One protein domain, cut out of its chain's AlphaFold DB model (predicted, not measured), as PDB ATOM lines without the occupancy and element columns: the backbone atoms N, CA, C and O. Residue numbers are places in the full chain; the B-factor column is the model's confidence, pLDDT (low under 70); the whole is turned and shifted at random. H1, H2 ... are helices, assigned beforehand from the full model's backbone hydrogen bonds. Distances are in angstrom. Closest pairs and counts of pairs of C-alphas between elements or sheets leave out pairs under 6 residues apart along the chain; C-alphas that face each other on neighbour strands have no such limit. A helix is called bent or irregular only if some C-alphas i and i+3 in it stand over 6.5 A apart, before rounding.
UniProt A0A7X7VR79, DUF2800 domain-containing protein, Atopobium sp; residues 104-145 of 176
ATOM      1  N   GLU A 104      31.029  56.762 121.527       90.75
ATOM      2  CA  GLU A 104      32.228  57.615 121.500       90.75
ATOM      3  C   GLU A 104      33.440  56.851 120.965       90.75
ATOM      4  O   GLU A 104      34.120  57.322 120.053       90.75
ATOM      5  N   LYS A 105      33.665  55.623 121.452       94.19
ATOM      6  CA  LYS A 105      34.742  54.768 120.923       94.19
ATOM      7  C   LYS A 105      34.533  54.408 119.460       94.19
ATOM      8  O   LYS A 105      35.498  54.254 118.718       94.19
ATOM      9  N   VAL A 106      33.282  54.229 119.039       92.56
ATOM     10  CA  VAL A 106      32.971  53.937 117.637       92.56
ATOM     11  C   VAL A 106      33.301  55.138 116.761       92.56
ATOM     12  O   VAL A 106      33.943  54.947 115.734       92.56
ATOM     13  N   ILE A 107      32.928  56.351 117.178       93.88
ATOM     14  CA  ILE A 107      33.290  57.586 116.473       93.88
ATOM     15  C   ILE A 107      34.813  57.679 116.333       93.88
ATOM     16  O   ILE A 107      35.302  57.780 115.213       93.88
ATOM     17  N   GLU A 108      35.561  57.536 117.431       94.31
ATOM     18  CA  GLU A 108      37.029  57.622 117.426       94.31
ATOM     19  C   GLU A 108      37.672  56.598 116.476       94.31
ATOM     20  O   GLU A 108      38.522  56.948 115.656       94.31
ATOM     21  N   VAL A 109      37.254  55.328 116.546       95.50
ATOM     22  CA  VAL A 109      37.801  54.254 115.699       95.50
ATOM     23  C   VAL A 109      37.486  54.492 114.221       95.50
ATOM     24  O   VAL A 109      38.338  54.248 113.364       95.50
ATOM     25  N   VAL A 110      36.276  54.955 113.909       93.75
ATOM     26  CA  VAL A 110      35.833  55.196 112.530       93.75
ATOM     27  C   VAL A 110      36.521  56.435 111.946       93.75
ATOM     28  O   VAL A 110      37.020  56.365 110.820       93.75
ATOM     29  N   GLU A 111      36.642  57.519 112.717       95.12
ATOM     30  CA  GLU A 111      37.374  58.728 112.321       95.12
ATOM     31  C   GLU A 111      38.874  58.450 112.145       95.12
ATOM     32  O   GLU A 111      39.465  58.872 111.150       95.12
ATOM     33  N   HIS A 112      39.493  57.679 113.049       94.88
ATOM     34  CA  HIS A 112      40.897  57.271 112.920       94.88
ATOM     35  C   HIS A 112      41.141  56.400 111.679       94.88
ATOM     36  O   HIS A 112      42.195  56.487 111.049       94.88
ATOM     37  N   ALA A 113      40.154  55.589 111.292       94.38
ATOM     38  CA  ALA A 113      40.178  54.813 110.054       94.38
ATOM     39  C   ALA A 113      39.912  55.662 108.791       94.38
ATOM     40  O   ALA A 113      39.949  55.124 107.683       94.38
ATOM     41  N   GLY A 114      39.667  56.968 108.933       94.31
ATOM     42  CA  GLY A 114      39.455  57.903 107.826       94.31
ATOM     43  C   GLY A 114      38.031  57.915 107.263       94.31
ATOM     44  O   GLY A 114      37.832  58.392 106.145       94.31
ATOM     45  N   PHE A 115      37.049  57.395 108.000       94.31
ATOM     46  CA  PHE A 115      35.636  57.393 107.612       94.31
ATOM     47  C   PHE A 115      34.824  58.383 108.466       94.31
ATOM     48  O   PHE A 115      35.197  58.690 109.592       94.31
ATOM     49  N   ASP A 116      33.701  58.881 107.935       92.19
ATOM     50  CA  ASP A 116      32.746  59.729 108.673       92.19
ATOM     51  C   ASP A 116      31.700  58.821 109.357       92.19
ATOM     52  O   ASP A 116      30.926  58.167 108.648       92.19
ATOM     53  N   PRO A 117      31.669  58.721 110.702       90.94
ATOM     54  CA  PRO A 117      30.710  57.877 111.418       90.94
ATOM     55  C   PRO A 117      29.284  58.443 111.424       90.94
ATOM     56  O   PRO A 117      28.368  57.768 111.899       90.94
ATOM     57  N   TYR A 118      29.077  59.670 110.935       91.12
ATOM     58  CA  TYR A 118      27.802  60.367 111.030       91.12
ATOM     59  C   TYR A 118      26.985  60.306 109.739       91.12
ATOM     60  O   TYR A 118      27.475  60.507 108.628       91.12
ATOM     61  N   GLU A 119      25.671  60.140 109.894       89.25
ATOM     62  CA  GLU A 119      24.719  60.330 108.803       89.25
ATOM     63  C   GLU A 119      24.292  61.806 108.733       89.25
ATOM     64  O   GLU A 119      23.592  62.323 109.609       89.25
ATOM     65  N   LYS A 120      24.689  62.511 107.670       86.94
ATOM     66  CA  LYS A 120      24.250  63.893 107.416       86.94
ATOM     67  C   LYS A 120      22.863  63.890 106.780       86.94
ATOM     68  O   LYS A 120      22.726  63.771 105.566       86.94
ATOM     69  N   LYS A 121      21.825  64.043 107.605       88.50
ATOM     70  CA  LYS A 121      20.426  64.085 107.159       88.50
ATOM     71  C   LYS A 121      19.826  65.486 107.254       88.50
ATOM     72  O   LYS A 121      20.022  66.195 108.241       88.50
ATOM     73  N   LEU A 122      19.041  65.869 106.244       89.50
ATOM     74  CA  LEU A 122      18.256  67.103 106.263       89.50
ATOM     75  C   LEU A 122      17.282  67.090 107.451       89.50
ATOM     76  O   LEU A 122      16.520  66.135 107.632       89.50
ATOM     77  N   LYS A 123      17.291  68.159 108.253       88.19
ATOM     78  CA  LYS A 123      16.350  68.302 109.370       88.19
ATOM     79  C   LYS A 123      14.919  68.342 108.833       88.19
ATOM     80  O   LYS A 123      14.627  69.030 107.859       88.19
ATOM     81  N   GLY A 124      14.019  67.620 109.498       89.44
ATOM     82  CA  GLY A 124      12.600  67.647 109.157       89.44
ATOM     83  C   GLY A 124      11.992  69.041 109.340       89.44
ATOM     84  O   GLY A 124      12.500  69.849 110.120       89.44
ATOM     85  N   ILE A 125      10.864  69.291 108.668       89.12
ATOM     86  CA  ILE A 125      10.150  70.582 108.663       89.12
ATOM     87  C   ILE A 125       9.984  71.147 110.078       89.12
ATOM     88  O   ILE A 125      10.309  72.307 110.316       89.12
ATOM     89  N   THR A 126       9.552  70.327 111.039       88.88
ATOM     90  CA  THR A 126       9.343  70.758 112.429       88.88
ATOM     91  C   THR A 126      10.639  71.204 113.104       88.88
ATOM     92  O   THR A 126      10.671  72.267 113.717       88.88
ATOM     93  N   ALA A 127      11.718  70.429 112.968       90.12
ATOM     94  CA  ALA A 127      13.013  70.761 113.561       90.12
ATOM     95  C   ALA A 127      13.599  72.038 112.935       90.12
ATOM     96  O   ALA A 127      14.060  72.922 113.652       90.12
ATOM     97  N   MET A 128      13.490  72.169 111.611       91.88
ATOM     98  CA  MET A 128      13.946  73.346 110.873       91.88
ATOM     99  C   MET A 128      13.106  74.598 111.193       91.88
ATOM    100  O   MET A 128      13.643  75.697 111.317       91.88
ATOM    101  N   THR A 129      11.795  74.439 111.406       88.69
ATOM    102  CA  THR A 129      10.898  75.526 111.841       88.69
ATOM    103  C   THR A 129      11.246  76.007 113.249       88.69
ATOM    104  O   THR A 129      11.217  77.212 113.501       88.69
ATOM    105  N   SER A 130      11.569  75.091 114.167       90.94
ATOM    106  CA  SER A 130      11.963  75.438 115.538       90.94
ATOM    107  C   SER A 130      13.285  76.205 115.591       90.94
ATOM    108  O   SER A 130      13.424  77.113 116.403       90.94
ATOM    109  N   GLU A 131      14.237  75.872 114.720       90.12
ATOM    110  CA  GLU A 131      15.563  76.499 114.686       90.12
ATOM    111  C   GLU A 131      15.566  77.864 113.984       90.12
ATOM    112  O   GLU A 131      16.127  78.827 114.501       90.12
ATOM    113  N   LEU A 132      14.904  77.976 112.828       89.38
ATOM    114  CA  LEU A 132      14.836  79.231 112.069       89.38
ATOM    115  C   LEU A 132      13.767  80.192 112.617       89.38
ATOM    116  O   LEU A 132      13.836  81.404 112.398       89.38
ATOM    117  N   GLY A 133      12.772  79.662 113.331       91.00
ATOM    118  CA  GLY A 133      11.558  80.373 113.710       91.00
ATOM    119  C   GLY A 133      10.587  80.515 112.532       91.00
ATOM    120  O   GLY A 133      10.980  80.688 111.381       91.00
ATOM    121  N   ARG A 134       9.277  80.493 112.819       88.00
ATOM    122  CA  ARG A 134       8.211  80.419 111.796       88.00
ATOM    123  C   ARG A 134       8.305  81.496 110.701       88.00
ATOM    124  O   ARG A 134       8.018  81.200 109.550       88.00
ATOM    125  N   LYS A 135       8.711  82.728 111.043       89.81
ATOM    126  CA  LYS A 135       8.836  83.831 110.070       89.81
ATOM    127  C   LYS A 135       9.946  83.572 109.044       89.81
ATOM    128  O   LYS A 135       9.650  83.533 107.858       89.81
ATOM    129  N   LYS A 136      11.182  83.337 109.501       89.69
ATOM    130  CA  LYS A 136      12.323  83.072 108.608       89.69
ATOM    131  C   LYS A 136      12.190  81.734 107.891       89.69
ATOM    132  O   LYS A 136      12.591  81.621 106.745       89.69
ATOM    133  N   PHE A 137      11.608  80.731 108.547       91.25
ATOM    134  CA  PHE A 137      11.321  79.444 107.920       91.25
ATOM    135  C   PHE A 137      10.412  79.615 106.695       91.25
ATOM    136  O   PHE A 137      10.741  79.126 105.622       91.25
ATOM    137  N   ASN A 138       9.310  80.360 106.832       87.19
ATOM    138  CA  ASN A 138       8.406  80.615 105.711       87.19
ATOM    139  C   ASN A 138       9.043  81.503 104.631       87.19
ATOM    140  O   ASN A 138       8.817  81.255 103.457       87.19
ATOM    141  N   GLU A 139       9.836  82.508 105.013       90.69
ATOM    142  CA  GLU A 139      10.538  83.390 104.066       90.69
ATOM    143  C   GLU A 139      11.581  82.639 103.226       90.69
ATOM    144  O   GLU A 139      11.694  82.880 102.030       90.69
ATOM    145  N   LEU A 140      12.338  81.727 103.840       88.44
ATOM    146  CA  LEU A 140      13.453  81.042 103.179       88.44
ATOM    147  C   LEU A 140      13.047  79.732 102.503       88.44
ATOM    148  O   LEU A 140      13.632  79.357 101.493       88.44
ATOM    149  N   LEU A 141      12.107  78.997 103.101       90.12
ATOM    150  CA  LEU A 141      11.780  77.624 102.711       90.12
ATOM    151  C   LEU A 141      10.322  77.463 102.277       90.12
ATOM    152  O   LEU A 141       9.963  76.379 101.833       90.12
ATOM    153  N   GLY A 142       9.484  78.502 102.381       83.56
ATOM    154  CA  GLY A 142       8.062  78.435 102.024       83.56
ATOM    155  C   GLY A 142       7.830  77.946 100.595       83.56
ATOM    156  O   GLY A 142       7.046  77.021 100.393       83.56
ATOM    157  N   ASP A 143       8.592  78.481  99.638       85.75
ATOM    158  CA  ASP A 143       8.515  78.106  98.218       85.75
ATOM    159  C   ASP A 143       9.119  76.719  97.921       85.75
ATOM    160  O   ASP A 143       8.917  76.162  96.846       85.75
ATOM    161  N   LEU A 144       9.845  76.136  98.883       85.06
ATOM    162  CA  LEU A 144      10.462  74.807  98.792       85.06
ATOM    163  C   LEU A 144       9.646  73.729  99.525       85.06
ATOM    164  O   LEU A 144      10.055  72.567  99.579       85.06
ATOM    165  N   ILE A 145       8.504  74.095 100.112       82.69
ATOM    166  CA  ILE A 145       7.613  73.168 100.808       82.69
ATOM    167  C   ILE A 145       6.427  72.868  99.911       82.69
ATOM    168  O   ILE A 145       5.474  73.635  99.801       82.69
TER     169      ILE A 145
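This is residues 104 to 145 of the 176 residues of the protein "DUF2800 domain-containing protein" of Atopobium sp (UniProt A0A7X7VR79). This is a drawn-out piece with two separate ends: the short helix H1 sits alone at one end, a single thread of chain, residues 113 to 124, runs through the middle, and a small head of two helices, H2 and H3, makes the other end. In that head H2 and H3 form a loose V, joined at Gly 133 and near each other without clearly touching. The printed part has 42 residues with three named helices, in the order H1, H2, H3, and no named strand, and its class is all helix. The whole is extended, with a radius of gyration of the C-alphas of 16.1 A, and its outline is a rod of 42 by 17 by 12 A.

The printed part begins with H1, residues 104 to 112, which measures 12.2 A from its first to its last C-alpha; C-alpha 104 is at (32.228, 57.615, 121.500). Residues 113 to 124 follow with no named element, and C-alpha 124 is at (12.600, 67.647, 109.157). H2 covers residues 125 to 132 and is 10.4 A long. After Gly 133 comes H3, residues 134 to 144, the longest helix with 11 residues and 14.3 A; C-alpha 144 is at (10.462, 74.807, 98.792). H3 is irregular: C-alphas 140 and 143 are 7.6 A apart, where about 5 A is the distance in a regular helix.

H1 touches no helix. It is apart from H2, the next helix along the chain, and apart from H3. H2 and H3 are close but not clearly touching, with 2 pairs of C-alphas within 8 A. Their closest C-alphas are those of Thr 129 and Phe 137, 5.6 A apart. Their centres are 10.0 A apart. They run opposite ways at a steep tilt of 50 degrees, where the line of H3 is a rough one. In H1 and H2 every O i to N i+4 pair is within hydrogen-bond range; in H3 it is 5 of 7.

The two C-alphas farthest apart are those of Ala 113 and Lys 135, at 42.7 A. The first and last printed C-alphas, those of Glu 104 and Ile 145, are 35.7 A apart. The link from H1 to H2, 12 residues, is long, and its C-alphas lie 5 to 24 A from the mean of all C-alphas. The link from H2 to H3, 1 residue, is tight. The printed part has no cut. The mean pLDDT of the printed part is 90.4, and no printed residue is under 70.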